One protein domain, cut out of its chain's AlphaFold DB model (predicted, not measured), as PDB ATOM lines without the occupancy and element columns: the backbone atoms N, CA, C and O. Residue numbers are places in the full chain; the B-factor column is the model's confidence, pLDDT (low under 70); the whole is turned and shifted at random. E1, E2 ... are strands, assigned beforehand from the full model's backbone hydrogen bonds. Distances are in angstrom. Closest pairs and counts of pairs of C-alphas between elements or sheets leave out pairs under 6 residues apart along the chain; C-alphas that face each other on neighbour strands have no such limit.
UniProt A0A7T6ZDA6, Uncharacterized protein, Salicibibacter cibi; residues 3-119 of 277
ATOM      1  N   SER A   3     273.444 236.201 223.465       84.44
ATOM      2  CA  SER A   3     272.011 236.503 223.456       84.44
ATOM      3  C   SER A   3     271.662 237.195 222.138       84.44
ATOM      4  O   SER A   3     272.427 238.040 221.659       84.44
ATOM      5  N   ILE A   4     270.554 236.785 221.541       85.31
ATOM      6  CA  ILE A   4     269.921 237.408 220.386       85.31
ATOM      7  C   ILE A   4     268.489 237.767 220.782       85.31
ATOM      8  O   ILE A   4     267.805 236.955 221.395       85.31
ATOM      9  N   GLN A   5     268.055 238.972 220.422       85.81
ATOM     10  CA  GLN A   5     266.696 239.462 220.644       85.81
ATOM     11  C   GLN A   5     266.082 239.790 219.285       85.81
ATOM     12  O   GLN A   5     266.723 240.455 218.460       85.81
ATOM     13  N   GLY A   6     264.878 239.282 219.045       82.12
ATOM     14  CA  GLY A   6     264.021 239.654 217.927       82.12
ATOM     15  C   GLY A   6     262.838 240.477 218.430       82.12
ATOM     16  O   GLY A   6     262.364 240.246 219.537       82.12
ATOM     17  N   GLU A   7     262.382 241.426 217.619       86.00
ATOM     18  CA  GLU A   7     261.219 242.274 217.900       86.00
ATOM     19  C   GLU A   7     260.379 242.408 216.625       86.00
ATOM     20  O   GLU A   7     260.935 242.523 215.522       86.00
ATOM     21  N   SER A   8     259.057 242.368 216.775       83.81
ATOM     22  CA  SER A   8     258.085 242.650 215.722       83.81
ATOM     23  C   SER A   8     256.992 243.561 216.262       83.81
ATOM     24  O   SER A   8     256.354 243.239 217.254       83.81
ATOM     25  N   GLU A   9     256.750 244.666 215.566       83.12
ATOM     26  CA  GLU A   9     255.731 245.660 215.915       83.12
ATOM     27  C   GLU A   9     254.507 245.472 215.003       83.12
ATOM     28  O   GLU A   9     254.650 245.426 213.773       83.12
ATOM     29  N   SER A  10     253.323 245.325 215.599       82.38
ATOM     30  CA  SER A  10     252.024 245.288 214.917       82.38
ATOM     31  C   SER A  10     251.216 246.557 215.237       82.38
ATOM     32  O   SER A  10     251.724 247.486 215.857       82.38
ATOM     33  N   ALA A  11     249.963 246.631 214.774       80.69
ATOM     34  CA  ALA A  11     249.060 247.718 215.166       80.69
ATOM     35  C   ALA A  11     248.598 247.620 216.632       80.69
ATOM     36  O   ALA A  11     248.097 248.606 217.155       80.69
ATOM     37  N   TYR A  12     248.767 246.450 217.258       81.69
ATOM     38  CA  TYR A  12     248.173 246.108 218.547       81.69
ATOM     39  C   TYR A  12     249.212 245.755 219.618       81.69
ATOM     40  O   TYR A  12     248.939 245.910 220.796       81.69
ATOM     41  N   ALA A  13     250.402 245.273 219.240       82.88
ATOM     42  CA  ALA A  13     251.423 244.877 220.209       82.88
ATOM     43  C   ALA A  13     252.844 244.905 219.628       82.88
ATOM     44  O   ALA A  13     253.065 244.809 218.415       82.88
ATOM     45  N   SER A  14     253.831 244.976 220.525       84.56
ATOM     46  CA  SER A  14     255.249 244.785 220.210       84.56
ATOM     47  C   SER A  14     255.738 243.441 220.758       84.56
ATOM     48  O   SER A  14     256.184 243.347 221.899       84.56
ATOM     49  N   ASN A  15     255.734 242.412 219.912       83.31
ATOM     50  CA  ASN A  15     256.148 241.061 220.283       83.31
ATOM     51  C   ASN A  15     257.681 240.954 220.341       83.31
ATOM     52  O   ASN A  15     258.378 241.332 219.389       83.31
ATOM     53  N   GLN A  16     258.218 240.392 221.424       82.69
ATOM     54  CA  GLN A  16     259.660 240.224 221.624       82.69
ATOM     55  C   GLN A  16     260.021 238.791 222.024       82.69
ATOM     56  O   GLN A  16     259.372 238.183 222.867       82.69
ATOM     57  N   GLU A  17     261.117 238.272 221.466       82.81
ATOM     58  CA  GLU A  17     261.687 236.984 221.876       82.81
ATOM     59  C   GLU A  17     263.200 237.108 222.088       82.81
ATOM     60  O   GLU A  17     263.944 237.565 221.212       82.81
ATOM     61  N   GLU A  18     263.671 236.662 223.253       84.31
ATOM     62  CA  GLU A  18     265.092 236.539 223.574       84.31
ATOM     63  C   GLU A  18     265.540 235.075 223.543       84.31
ATOM     64  O   GLU A  18     264.881 234.184 224.073       84.31
ATOM     65  N   SER A  19     266.715 234.817 222.966       82.00
ATOM     66  CA  SER A  19     267.271 233.469 222.889       82.00
ATOM     67  C   SER A  19     268.793 233.449 222.977       82.00
ATOM     68  O   SER A  19     269.495 234.357 222.528       82.00
ATOM     69  N   GLU A  20     269.336 232.373 223.546       83.75
ATOM     70  CA  GLU A  20     270.771 232.173 223.708       83.75
ATOM     71  C   GLU A  20     271.332 231.175 222.686       83.75
ATOM     72  O   GLU A  20     271.030 229.981 222.701       83.75
ATOM     73  N   ILE A  21     272.264 231.630 221.846       79.00
ATOM     74  CA  ILE A  21     272.950 230.789 220.860       79.00
ATOM     75  C   ILE A  21     274.421 230.551 221.219       79.00
ATOM     76  O   ILE A  21     275.134 231.401 221.766       79.00
ATOM     77  N   THR A  22     274.941 229.375 220.866       77.31
ATOM     78  CA  THR A  22     276.365 229.043 221.028       77.31
ATOM     79  C   THR A  22     277.042 228.928 219.666       77.31
ATOM     80  O   THR A  22     276.929 227.918 218.990       77.31
ATOM     81  N   LEU A  23     277.785 229.972 219.276       66.50
ATOM     82  CA  LEU A  23     278.430 230.089 217.956       66.50
ATOM     83  C   LEU A  23     279.756 229.320 217.798       66.50
ATOM     84  O   LEU A  23     280.322 229.296 216.710       66.50
ATOM     85  N   PHE A  24     280.294 228.729 218.869       67.81
ATOM     86  CA  PHE A  24     281.602 228.063 218.840       67.81
ATOM     87  C   PHE A  24     281.508 226.639 219.373       67.81
ATOM     88  O   PHE A  24     282.026 226.338 220.449       67.81
ATOM     89  N   ASP A  25     280.862 225.773 218.596       63.78
ATOM     90  CA  ASP A  25     281.015 224.328 218.737       63.78
ATOM     91  C   ASP A  25     281.985 223.804 217.661       63.78
ATOM     92  O   ASP A  25     282.019 224.306 216.539       63.78
ATOM     93  N   GLN A  26     282.836 222.830 217.997       60.03
ATOM     94  CA  GLN A  26     283.918 222.365 217.106       60.03
ATOM     95  C   GLN A  26     283.404 221.620 215.862       60.03
ATOM     96  O   GLN A  26     284.182 221.383 214.935       60.03
ATOM     97  N   GLU A  27     282.119 221.255 215.840       66.06
ATOM     98  CA  GLU A  27     281.501 220.437 214.792       66.06
ATOM     99  C   GLU A  27     280.573 221.224 213.845       66.06
ATOM    100  O   GLU A  27     280.372 220.774 212.718       66.06
ATOM    101  N   ASN A  28     280.076 222.411 214.229       58.34
ATOM    102  CA  ASN A  28     279.191 223.249 213.406       58.34
ATOM    103  C   ASN A  28     279.592 224.732 213.483       58.34
ATOM    104  O   ASN A  28     279.607 225.327 214.556       58.34
ATOM    105  N   PHE A  29     279.907 225.329 212.328       63.75
ATOM    106  CA  PHE A  29     280.320 226.738 212.195       63.75
ATOM    107  C   PHE A  29     279.158 227.685 211.841       63.75
ATOM    108  O   PHE A  29     279.374 228.886 211.696       63.75
ATOM    109  N   GLU A  30     277.952 227.146 211.676       66.12
ATOM    110  CA  GLU A  30     276.730 227.864 211.315       66.12
ATOM    111  C   GLU A  30     275.608 227.380 212.241       66.12
ATOM    112  O   GLU A  30     275.466 226.175 212.460       66.12
ATOM    113  N   VAL A  31     274.867 228.319 212.827       71.50
ATOM    114  CA  VAL A  31     273.723 228.053 213.706       71.50
ATOM    115  C   VAL A  31     272.525 228.759 213.088       71.50
ATOM    116  O   VAL A  31     272.528 229.983 212.978       71.50
ATOM    117  N   GLU A  32     271.535 227.983 212.662       76.12
ATOM    118  CA  GLU A  32     270.220 228.493 212.281       76.12
ATOM    119  C   GLU A  32     269.351 228.541 213.542       76.12
ATOM    120  O   GLU A  32     269.319 227.580 214.316       76.12
ATOM    121  N   HIS A  33     268.698 229.674 213.775       75.19
ATOM    122  CA  HIS A  33     267.789 229.874 214.893       75.19
ATOM    123  C   HIS A  33     266.511 230.522 214.367       75.19
ATOM    124  O   HIS A  33     266.586 231.446 213.557       75.19
ATOM    125  N   SER A  34     265.363 230.006 214.793       77.25
ATOM    126  CA  SER A  34     264.047 230.530 214.438       77.25
ATOM    127  C   SER A  34     263.468 231.196 215.670       77.25
ATOM    128  O   SER A  34     263.466 230.568 216.723       77.25
ATOM    129  N   MET A  35     262.989 232.424 215.507       77.00
ATOM    130  CA  MET A  35     262.212 233.152 216.509       77.00
ATOM    131  C   MET A  35     260.767 233.234 216.025       77.00
ATOM    132  O   MET A  35     260.535 233.455 214.831       77.00
ATOM    133  N   ASN A  36     259.822 233.011 216.928       75.56
ATOM    134  CA  ASN A  36     258.407 233.225 216.716       75.56
ATOM    135  C   ASN A  36     258.029 234.617 217.234       75.56
ATOM    136  O   ASN A  36     257.772 234.802 218.414       75.56
ATOM    137  N   LEU A  37     258.017 235.597 216.331       78.44
ATOM    138  CA  LEU A  37     257.648 236.983 216.644       78.44
ATOM    139  C   LEU A  37     256.207 237.315 216.217       78.44
ATOM    140  O   LEU A  37     255.838 238.487 216.173       78.44
ATOM    141  N   SER A  38     255.426 236.307 215.817       78.25
ATOM    142  CA  SER A  38     254.002 236.467 215.510       78.25
ATOM    143  C   SER A  38     253.166 236.198 216.751       78.25
ATOM    144  O   SER A  38     253.410 235.204 217.436       78.25
ATOM    145  N   GLY A  39     252.182 237.060 216.986       80.81
ATOM    146  CA  GLY A  39     251.070 236.778 217.884       80.81
ATOM    147  C   GLY A  39     249.912 236.105 217.152       80.81
ATOM    148  O   GLY A  39     249.947 235.941 215.928       80.81
ATOM    149  N   ASP A  40     248.889 235.750 217.916       85.44
ATOM    150  CA  ASP A  40     247.626 235.215 217.421       85.44
ATOM    151  C   ASP A  40     246.513 236.262 217.635       85.44
ATOM    152  O   ASP A  40     246.681 237.189 218.434       85.44
ATOM    153  N   PRO A  41     245.399 236.199 216.883       87.81
ATOM    154  CA  PRO A  41     244.243 237.031 217.175       87.81
ATOM    155  C   PRO A  41     243.592 236.597 218.493       87.81
ATOM    156  O   PRO A  41     243.361 235.409 218.718       87.81
ATOM    157  N   ILE A  42     243.264 237.574 219.326       90.62
ATOM    158  CA  ILE A  42     242.513 237.425 220.570       90.62
ATOM    159  C   ILE A  42     241.144 238.094 220.427       90.62
ATOM    160  O   ILE A  42     240.956 238.979 219.600       90.62
ATOM    161  N   SER A  43     240.185 237.681 221.240       91.06
ATOM    162  CA  SER A  43     238.856 238.272 221.355       91.06
ATOM    163  C   SER A  43     238.768 239.008 222.684       91.06
ATOM    164  O   SER A  43     239.040 238.411 223.724       91.06
ATOM    165  N   VAL A  44     238.389 240.281 222.666       92.31
ATOM    166  CA  VAL A  44     238.136 241.056 223.886       92.31
ATOM    167  C   VAL A  44     236.650 241.347 224.041       92.31
ATOM    168  O   VAL A  44     235.968 241.695 223.079       92.31
ATOM    169  N   GLU A  45     236.144 241.177 225.252       90.94
ATOM    170  CA  GLU A  45     234.729 241.323 225.593       90.94
ATOM    171  C   GLU A  45     234.573 242.370 226.693       90.94
ATOM    172  O   GLU A  45     235.358 242.412 227.640       90.94
ATOM    173  N   SER A  46     233.543 243.202 226.581       90.38
ATOM    174  CA  SER A  46     233.128 244.141 227.622       90.38
ATOM    175  C   SER A  46     231.610 244.218 227.611       90.38
ATOM    176  O   SER A  46     231.001 244.138 226.552       90.38
ATOM    177  N   THR A  47     230.984 244.387 228.771       86.81
ATOM    178  CA  THR A  47     229.545 244.694 228.847       86.81
ATOM    179  C   THR A  47     229.270 246.197 228.772       86.81
ATOM    180  O   THR A  47     228.113 246.609 228.709       86.81
ATOM    181  N   MET A  48     230.317 247.030 228.752       88.44
ATOM    182  CA  MET A  48     230.206 248.485 228.677       88.44
ATOM    183  C   MET A  48     230.520 249.003 227.267       88.44
ATOM    184  O   MET A  48     231.601 248.718 226.733       88.44
ATOM    185  N   PRO A  49     229.631 249.808 226.657       86.50
ATOM    186  CA  PRO A  49     229.900 250.418 225.362       86.50
ATOM    187  C   PRO A  49     231.032 251.440 225.467       86.50
ATOM    188  O   PRO A  49     231.254 252.046 226.515       86.50
ATOM    189  N   ASN A  50     231.707 251.678 224.344       89.44
ATOM    190  CA  ASN A  50     232.815 252.626 224.206       89.44
ATOM    191  C   ASN A  50     234.044 252.295 225.075       89.44
ATOM    192  O   ASN A  50     234.852 253.189 225.334       89.44
ATOM    193  N   THR A  51     234.212 251.034 225.492       93.94
ATOM    194  CA  THR A  51     235.382 250.588 226.266       93.94
ATOM    195  C   THR A  51     236.642 250.688 225.409       93.94
ATOM    196  O   THR A  51     236.781 249.987 224.409       93.94
ATOM    197  N   VAL A  52     237.576 251.549 225.796       96.06
ATOM    198  CA  VAL A  52     238.887 251.693 225.163       96.06
ATOM    199  C   VAL A  52     239.781 250.543 225.611       96.06
ATOM    200  O   VAL A  52     239.885 250.261 226.801       96.06
ATOM    201  N   VAL A  53     240.422 249.876 224.657       95.75
ATOM    202  CA  VAL A  53     241.284 248.720 224.901       95.75
ATOM    203  C   VAL A  53     242.735 249.165 224.944       95.75
ATOM    204  O   VAL A  53     243.234 249.797 224.004       95.75
ATOM    205  N   PHE A  54     243.422 248.772 226.009       96.12
ATOM    206  CA  PHE A  54     244.840 249.019 226.211       96.12
ATOM    207  C   PHE A  54     245.621 247.709 226.192       96.12
ATOM    208  O   PHE A  54     245.187 246.722 226.780       96.12
ATOM    209  N   ILE A  55     246.785 247.717 225.539       94.62
ATOM    210  CA  ILE A  55     247.771 246.631 225.600       94.62
ATOM    211  C   ILE A  55     249.104 247.223 226.056       94.62
ATOM    212  O   ILE A  55     249.604 248.166 225.447       94.62
ATOM    213  N   ASP A  56     249.664 246.697 227.146       92.50
ATOM    214  CA  ASP A  56     250.874 247.208 227.812       92.50
ATOM    215  C   ASP A  56     250.835 248.729 228.105       92.50
ATOM    216  O   ASP A  56     251.867 249.407 228.165       92.50
ATOM    217  N   GLY A  57     249.631 249.274 228.302       91.56
ATOM    218  CA  GLY A  57     249.385 250.693 228.574       91.56
ATOM    219  C   GLY A  57     249.302 251.602 227.341       91.56
ATOM    220  O   GLY A  57     249.124 252.810 227.508       91.56
ATOM    221  N   ASP A  58     249.404 251.062 226.126       91.88
ATOM    222  CA  ASP A  58     249.121 251.795 224.892       91.88
ATOM    223  C   ASP A  58     247.663 251.562 224.457       91.88
ATOM    224  O   ASP A  58     247.181 250.433 224.456       91.88
ATOM    225  N   GLU A  59     246.960 252.633 224.078       94.00
ATOM    226  CA  GLU A  59     245.622 252.566 223.471       94.00
ATOM    227  C   GLU A  59     245.721 251.930 222.077       94.00
ATOM    228  O   GLU A  59     246.457 252.429 221.217       94.00
ATOM    229  N   VAL A  60     244.971 250.849 221.843       92.56
ATOM    230  CA  VAL A  60     245.072 250.069 220.596       92.56
ATOM    231  C   VAL A  60     243.767 249.955 219.817       92.56
ATOM    232  O   VAL A  60     243.805 249.848 218.589       92.56
ATOM    233  N   ASP A  61     242.621 249.970 220.496       93.25
ATOM    234  CA  ASP A  61     241.299 249.866 219.875       93.25
ATOM    235  C   ASP A  61     240.197 250.331 220.846       93.25
ATOM    236  O   ASP A  61     240.479 250.697 221.984       93.25
ATOM    237  N   GLN A  62     238.937 250.306 220.413       92.88
ATOM    238  CA  GLN A  62     237.771 250.648 221.234       92.88
ATOM    239  C   GLN A  62     236.588 249.732 220.907       92.88
ATOM    240  O   GLN A  62     236.272 249.552 219.737       92.88
ATOM    241  N   ILE A  63     235.939 249.142 221.908       89.50
ATOM    242  CA  ILE A  63     234.691 248.382 221.756       89.50
ATOM    243  C   ILE A  63     233.550 249.392 221.650       89.50
ATOM    244  O   ILE A  63     233.237 250.077 222.622       89.50
ATOM    245  N   GLU A  64     232.957 249.519 220.471       85.81
ATOM    246  CA  GLU A  64     231.863 250.454 220.208       85.81
ATOM    247  C   GLU A  64     230.521 249.848 220.650       85.81
ATOM    248  O   GLU A  64     230.387 248.638 220.817       85.81
ATOM    249  N   GLU A  65     229.484 250.672 220.800       78.25
ATOM    250  CA  GLU A  65     228.124 250.184 221.104       78.25
ATOM    251  C   GLU A  65     227.622 249.165 220.058       78.25
ATOM    252  O   GLU A  65     226.986 248.176 220.410       78.25
ATOM    253  N   GLU A  66     227.982 249.355 218.782       75.94
ATOM    254  CA  GLU A  66     227.640 248.435 217.685       75.94
ATOM    255  C   GLU A  66     228.321 247.061 217.787       75.94
ATOM    256  O   GLU A  66     227.838 246.100 217.190       75.94
ATOM    257  N   ASP A  67     229.414 246.957 218.549       72.81
ATOM    258  CA  ASP A  67     230.098 245.688 218.818       72.81
ATOM    259  C   ASP A  67     229.381 244.880 219.923       72.81
ATOM    260  O   ASP A  67     229.637 243.686 220.079       72.81
ATOM    261  N   LEU A  68     228.470 245.510 220.679       69.94
ATOM    262  CA  LEU A  68     227.714 244.893 221.777       69.94
ATOM    263  C   LEU A  68     226.313 244.421 221.380       69.94
ATOM    264  O   LEU A  68     225.664 243.720 222.157       69.94
ATOM    265  N   GLU A  69     225.835 244.805 220.198       61.94
ATOM    266  CA  GLU A  69     224.510 244.421 219.722       61.94
ATOM    267  C   GLU A  69     224.469 242.927 219.364       61.94
ATOM    268  O   GLU A  69     225.099 242.467 218.407       61.94
ATOM    269  N   ASP A  70     223.651 242.158 220.085       55.62
ATOM    270  CA  ASP A  70     223.271 240.827 219.636       55.62
ATOM    271  C   ASP A  70     222.369 240.902 218.385       55.62
ATOM    272  O   ASP A  70     221.866 241.950 217.968       55.62
ATOM    273  N   SER A  71     222.104 239.751 217.759       46.44
ATOM    274  CA  SER A  71     221.250 239.690 216.560       46.44
ATOM    275  C   SER A  71     219.792 240.151 216.774       46.44
ATOM    276  O   SER A  71     219.039 240.259 215.796       46.44
ATOM    277  N   GLU A  72     219.387 240.394 218.024       48.94
ATOM    278  CA  GLU A  72     218.067 240.858 218.451       48.94
ATOM    279  C   GLU A  72     218.069 242.322 218.953       48.94
ATOM    280  O   GLU A  72     216.988 242.855 219.218       48.94
ATOM    281  N   GLY A  73     219.223 243.006 218.964       44.78
ATOM    282  CA  GLY A  73     219.379 244.406 219.372       44.78
ATOM    283  C   GLY A  73     219.458 244.618 220.888       44.78
ATOM    284  O   GLY A  73     219.148 245.709 221.358       44.78
ATOM    285  N   MET A  74     219.809 243.581 221.651       47.38
ATOM    286  CA  MET A  74     220.138 243.686 223.075       47.38
ATOM    287  C   MET A  74     221.658 243.847 223.224       47.38
ATOM    288  O   MET A  74     222.411 243.218 222.484       47.38
ATOM    289  N   LEU A  75     222.111 244.666 224.180       52.38
ATOM    290  CA  LEU A  75     223.534 244.844 224.507       52.38
ATOM    291  C   LEU A  75     224.076 243.595 225.233       52.38
ATOM    292  O   LEU A  75     224.207 243.580 226.455       52.38
ATOM    293  N   GLN A  76     224.309 242.514 224.490       50.72
ATOM    294  CA  GLN A  76     224.953 241.284 224.953       50.72
ATOM    295  C   GLN A  76     225.861 240.763 223.830       50.72
ATOM    296  O   GLN A  76     225.400 240.070 222.925       50.72
ATOM    297  N   SER A  77     227.159 241.073 223.860       48.78
ATOM    298  CA  SER A  77     228.089 240.466 222.902       48.78
ATOM    299  C   SER A  77     228.423 239.032 223.326       48.78
ATOM    300  O   SER A  77     229.214 238.824 224.243       48.78
ATOM    301  N   ASP A  78     227.877 238.037 222.626       52.97
ATOM    302  CA  ASP A  78     228.438 236.671 222.603       52.97
ATOM    303  C   ASP A  78     229.694 236.586 221.700       52.97
ATOM    304  O   ASP A  78     230.393 235.571 221.675       52.97
ATOM    305  N   GLU A  79     229.951 237.625 220.898       62.38
ATOM    306  CA  GLU A  79     231.067 237.709 219.957       62.38
ATOM    307  C   GLU A  79     231.923 238.926 220.326       62.38
ATOM    308  O   GLU A  79     231.638 240.043 219.904       62.38
ATOM    309  N   GLY A  80     232.953 238.720 221.152       73.25
ATOM    310  CA  GLY A  80     233.921 239.770 221.460       73.25
ATOM    311  C   GLY A  80     234.621 240.335 220.219       73.25
ATOM    312  O   GLY A  80     234.641 239.742 219.135       73.25
ATOM    313  N   LYS A  81     235.234 241.505 220.384       87.00
ATOM    314  CA  LYS A  81     235.974 242.186 219.325       87.00
ATOM    315  C   LYS A  81     237.317 241.500 219.080       87.00
ATOM    316  O   LYS A  81     238.123 241.347 219.995       87.00
ATOM    317  N   GLU A  82     237.576 241.102 217.833       88.69
ATOM    318  CA  GLU A  82     238.850 240.482 217.447       88.69
ATOM    319  C   GLU A  82     239.969 241.535 217.355       88.69
ATOM    320  O   GLU A  82     239.891 242.481 216.568       88.69
ATOM    321  N   ILE A  83     241.035 241.327 218.125       86.38
ATOM    322  CA  ILE A  83     242.273 242.110 218.152       86.38
ATOM    323  C   ILE A  83     243.423 241.208 217.696       86.38
ATOM    324  O   ILE A  83     243.583 240.092 218.177       86.38
ATOM    325  N   GLY A  84     244.216 241.659 216.725       80.81
ATOM    326  CA  GLY A  84     245.177 240.804 216.018       80.81
ATOM    327  C   GLY A  84     246.614 240.842 216.546       80.81
ATOM    328  O   GLY A  84     247.072 241.851 217.068       80.81
ATOM    329  N   ASP A  85     247.376 239.783 216.260       84.94
ATOM    330  CA  ASP A  85     248.842 239.724 216.386       84.94
ATOM    331  C   ASP A  85     249.396 240.020 217.802       84.94
ATOM    332  O   ASP A  85     250.440 240.672 217.933       84.94
ATOM    333  N   VAL A  86     248.747 239.493 218.847       87.56
ATOM    334  CA  VAL A  86     249.181 239.621 220.252       87.56
ATOM    335  C   VAL A  86     249.767 238.292 220.742       87.56
ATOM    336  O   VAL A  86     249.158 237.237 220.580       87.56
ATOM    337  N   SER A  87     250.994 238.307 221.270       85.88
ATOM    338  CA  SER A  87     251.632 237.115 221.858       85.88
ATOM    339  C   SER A  87     251.377 236.996 223.369       85.88
ATOM    340  O   SER A  87     250.895 237.928 224.007       85.88
ATOM    341  N   ALA A  88     251.676 235.836 223.955       88.44
ATOM    342  CA  ALA A  88     251.529 235.638 225.395       88.44
ATOM    343  C   ALA A  88     252.462 236.554 226.214       88.44
ATOM    344  O   ALA A  88     253.600 236.809 225.814       88.44
ATOM    345  N   GLY A  89     251.998 236.981 227.391       89.50
ATOM    346  CA  GLY A  89     252.733 237.841 228.324       89.50
ATOM    347  C   GLY A  89     252.481 239.346 228.173       89.50
ATOM    348  O   GLY A  89     253.054 240.114 228.941       89.50
ATOM    349  N   HIS A  90     251.651 239.762 227.213       91.19
ATOM    350  CA  HIS A  90     251.120 241.125 227.145       91.19
ATOM    351  C   HIS A  90     250.002 241.318 228.174       91.19
ATOM    352  O   HIS A  90     249.220 240.397 228.410       91.19
ATOM    353  N   GLU A  91     249.918 242.505 228.769       95.19
ATOM    354  CA  GLU A  91     248.845 242.878 229.695       95.19
ATOM    355  C   GLU A  91     247.750 243.635 228.938       95.19
ATOM    356  O   GLU A  91     248.059 244.545 228.168       95.19
ATOM    357  N   ILE A  92     246.485 243.258 229.138       95.50
ATOM    358  CA  ILE A  92     245.323 243.883 228.500       95.50
ATOM    359  C   ILE A  92     244.375 244.404 229.573       95.50
ATOM    360  O   ILE A  92     244.085 243.692 230.536       95.50
ATOM    361  N   HIS A  93     243.831 245.601 229.376       96.75
ATOM    362  CA  HIS A  93     242.744 246.129 230.198       96.75
ATOM    363  C   HIS A  93     241.814 247.032 229.383       96.75
ATOM    364  O   HIS A  93     242.146 247.465 228.276       96.75
ATOM    365  N   GLY A  94     240.628 247.285 229.929       96.69
ATOM    366  CA  GLY A  94     239.634 248.198 229.385       96.69
ATOM    367  C   GLY A  94     239.508 249.457 230.238       96.69
ATOM    368  O   GLY A  94     239.594 249.385 231.465       96.69
ATOM    369  N   GLU A  95     239.265 250.602 229.606       96.88
ATOM    370  CA  GLU A  95     238.888 251.846 230.290       96.88
ATOM    371  C   GLU A  95     237.655 252.475 229.638       96.88
ATOM    372  O   GLU A  95     237.478 252.411 228.421       96.88
ATOM    373  N   VAL A  96     236.804 253.124 230.430       94.56
ATOM    374  CA  VAL A  96     235.670 253.905 229.918       94.56
ATOM    375  C   VAL A  96     235.503 255.198 230.712       94.56
ATOM    376  O   VAL A  96     235.635 255.225 231.935       94.56
ATOM    377  N   GLU A  97     235.222 256.297 230.008       93.38
ATOM    378  CA  GLU A  97     234.869 257.575 230.631       93.38
ATOM    379  C   GLU A  97     233.372 257.583 230.970       93.38
ATOM    380  O   GLU A  97     232.521 257.647 230.080       93.38
ATOM    381  N   LEU A  98     233.055 257.534 232.263       93.38
ATOM    382  CA  LEU A  98     231.705 257.702 232.794       93.38
ATOM    383  C   LEU A  98     231.509 259.158 233.250       93.38
ATOM    384  O   LEU A  98     232.486 259.867 233.503       93.38
ATOM    385  N   PRO A  99     230.258 259.636 233.390       92.50
ATOM    386  CA  PRO A  99     229.997 260.994 233.866       92.50
ATOM    387  C   PRO A  99     230.619 261.314 235.235       92.50
ATOM    388  O   PRO A  99     230.949 262.470 235.491       92.50
ATOM    389  N   TRP A 100     230.785 260.303 236.094       94.00
ATOM    390  CA  TRP A 100     231.299 260.448 237.458       94.00
ATOM    391  C   TRP A 100     232.777 260.069 237.628       94.00
ATOM    392  O   TRP A 100     233.414 260.594 238.538       94.00
ATOM    393  N   ALA A 101     233.331 259.190 236.788       93.31
ATOM    394  CA  ALA A 101     234.690 258.664 236.951       93.31
ATOM    395  C   ALA A 101     235.246 258.049 235.656       93.31
ATOM    396  O   ALA A 101     234.510 257.787 234.705       93.31
ATOM    397  N   THR A 102     236.548 257.760 235.636       94.25
ATOM    398  CA  THR A 102     237.126 256.844 234.644       94.25
ATOM    399  C   THR A 102     237.147 255.445 235.244       94.25
ATOM    400  O   THR A 102     237.895 255.185 236.182       94.25
ATOM    401  N   ALA A 103     236.320 254.552 234.708       94.56
ATOM    402  CA  ALA A 103     236.287 253.160 235.131       94.56
ATOM    403  C   ALA A 103     237.379 252.366 234.413       94.56
ATOM    404  O   ALA A 103     237.633 252.571 233.222       94.56
ATOM    405  N   THR A 104     238.000 251.432 235.128       94.56
ATOM    406  CA  THR A 104     239.084 250.586 234.615       94.56
ATOM    407  C   THR A 104     238.825 249.131 234.984       94.56
ATOM    408  O   THR A 104     238.350 248.846 236.082       94.56
ATOM    409  N   SER A 105     239.102 248.205 234.065       95.31
ATOM    410  CA  SER A 105     239.045 246.770 234.352       95.31
ATOM    411  C   SER A 105     240.324 246.308 235.045       95.31
ATOM    412  O   SER A 105     241.390 246.897 234.853       95.31
ATOM    413  N   ASP A 106     240.259 245.193 235.770       93.38
ATOM    414  CA  ASP A 106     241.488 244.525 236.191       93.38
ATOM    415  C   ASP A 106     242.338 244.142 234.964       93.38
ATOM    416  O   ASP A 106     241.790 243.689 233.949       93.38
ATOM    417  N   PRO A 107     243.668 244.316 235.032       95.25
ATOM    418  CA  PRO A 107     244.556 243.885 233.968       95.25
ATOM    419  C   PRO A 107     244.610 242.358 233.878       95.25
ATOM    420  O   PRO A 107     244.736 241.658 234.889       95.25
ATOM    421  N   VAL A 108     244.578 241.838 232.652       95.50
ATOM    422  CA  VAL A 108     244.652 240.403 232.361       95.50
ATOM    423  C   VAL A 108     245.839 240.115 231.445       95.50
ATOM    424  O   VAL A 108     246.018 240.757 230.414       95.50
ATOM    425  N   GLU A 109     246.660 239.132 231.815       95.25
ATOM    426  CA  GLU A 109     247.803 238.693 231.007       95.25
ATOM    427  C   GLU A 109     247.347 237.733 229.893       95.25
ATOM    428  O   GLU A 109     246.586 236.795 230.143       95.25
ATOM    429  N   VAL A 110     247.843 237.935 228.669       92.38
ATOM    430  CA  VAL A 110     247.605 237.031 227.536       92.38
ATOM    431  C   VAL A 110     248.313 235.700 227.759       92.38
ATOM    432  O   VAL A 110     249.534 235.649 227.914       92.38
ATOM    433  N   GLU A 111     247.566 234.602 227.690       91.25
ATOM    434  CA  GLU A 111     248.069 233.235 227.824       91.25
ATOM    435  C   GLU A 111     248.089 232.498 226.472       91.25
ATOM    436  O   GLU A 111     247.259 232.738 225.601       91.25
ATOM    437  N   GLU A 112     249.001 231.530 226.302       85.62
ATOM    438  CA  GLU A 112     249.175 230.785 225.036       85.62
ATOM    439  C   GLU A 112     247.934 229.979 224.591       85.62
ATOM    440  O   GLU A 112     247.760 229.723 223.401       85.62
ATOM    441  N   ASP A 113     247.090 229.541 225.531       85.00
ATOM    442  CA  ASP A 113     245.933 228.668 225.274       85.00
ATOM    443  C   ASP A 113     244.576 229.393 225.437       85.00
ATOM    444  O   ASP A 113     243.517 228.765 225.307       85.00
ATOM    445  N   THR A 114     244.594 230.705 225.691       86.00
ATOM    446  CA  THR A 114     243.403 231.531 225.936       86.00
ATOM    447  C   THR A 114     243.251 232.549 224.808       86.00
ATOM    448  O   THR A 114     244.180 233.277 224.476       86.00
ATOM    449  N   ASN A 115     242.067 232.593 224.196       86.12
ATOM    450  CA  ASN A 115     241.796 233.465 223.045       86.12
ATOM    451  C   ASN A 115     240.668 234.466 223.310       86.12
ATOM    452  O   ASN A 115     240.326 235.215 222.407       86.12
ATOM    453  N   THR A 116     240.084 234.469 224.510       90.44
ATOM    454  CA  THR A 116     238.985 235.364 224.881       90.44
ATOM    455  C   THR A 116     239.279 235.965 226.245       90.44
ATOM    456  O   THR A 116     239.610 235.224 227.170       90.44
ATOM    457  N   TYR A 117     239.154 237.285 226.353       92.38
ATOM    458  CA  TYR A 117     239.474 238.057 227.547       92.38
ATOM    459  C   TYR A 117     238.342 239.038 227.842       92.38
ATOM    460  O   TYR A 117     237.995 239.859 226.996       92.38
ATOM    461  N   THR A 118     237.779 238.963 229.044       92.75
ATOM    462  CA  THR A 118     236.797 239.939 229.522       92.75
ATOM    463  C   THR A 118     237.539 241.098 230.172       92.75
ATOM    464  O   THR A 118     238.296 240.895 231.117       92.75
ATOM    465  N   ILE A 119     237.316 242.299 229.654       94.25
ATOM    466  CA  ILE A 119     237.938 243.553 230.087       94.25
ATOM    467  C   ILE A 119     236.868 244.597 230.429       94.25
ATOM    468  O   ILE A 119     237.046 245.787 230.183       94.25
TER     469      ILE A 119
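What this domain is: This is residues 3 to 119 of the 277 residues of an uncharacterized protein of Salicibibacter cibi (UniProt A0A7T6ZDA6). A small two-sheet sandwich, the strongly twisted sheet E5 E4 E7 E8 face to face with the smaller sheet E6 E3 E9, has a long arm at one end. The arm is made of the hairpin E1 and E2 and the unnamed stretch that folds back from it to E3; at its tip residues 24 to 29 stick out. The printed part has 117 residues with no named helix and nine named strands, E1 to E9 in order along the chain; the class is all strand, though only 51 residues are in named elements. The larger sheet is antiparallel, the smaller one mixed. The whole is loose, with a radius of gyration of the C-alphas of 18.9 A and spans of 67 by 31 by 20 A, the arm making the length.

Where its parts are: In the largest sheet, E5 is residues 58 to 63, beginning at C-alpha 58 (249.121, 251.795, 224.892), E4 is 51 to 55, E7 is 91 to 97, 20.3 A long, and E8 is 102 to 104. In the second sheet, E6 is residues 81 to 86, E3 is 40 to 45, 16.4 A long, and E9 is 116 to 118, ending at C-alpha 118 (236.797, 239.939, 229.522). E1 is residues 3 to 9, 20.1 A, from C-alpha 3 (272.011, 236.503, 223.456), and E2 is 14 to 21, 22.6 A.

How they stand to each other: E4 and E5 form an antiparallel hairpin, with N 53 and O 61 2.8 A apart. E4 is also antiparallel to E7, with N 52 and O 95 at 2.8 A. E7 and E8 form a hairpin, with N 103 and O 96 at 2.9 A. The pairing is staggered: E7 pairs with E4 over residues 92 to 95 and with E8 over 95 to 97. In the sandwich, two sheets face to face, the facing parts are 9.3 A centre to centre and the strands of the two sheets stand at 26 degrees. E6 and E3 are antiparallel, with N 42 and O 83 at 2.8 A; E3 and E9 are parallel, with N 117 and O 43 at 2.9 A. E7 and E9 are near each other, with 5 pairs of C-alphas within 10 A. E1 and E2 form a hairpin at 162 degrees, with N 4 and O 19 at 2.8 A. The closest C-alphas of E2 and E6, those of Asn 15 and Val 86, are 7.1 A apart.

The domain as a whole: The two C-alphas farthest apart, of Gln 26 and Pro 99, are 68.4 A apart. The printed part has no cut. The links E2 to E3, E5 to E6 and E8 to E9 are long. Mean pLDDT of the printed part is 82.5, and residues 23 to 30 and 68 to 79 are under 70.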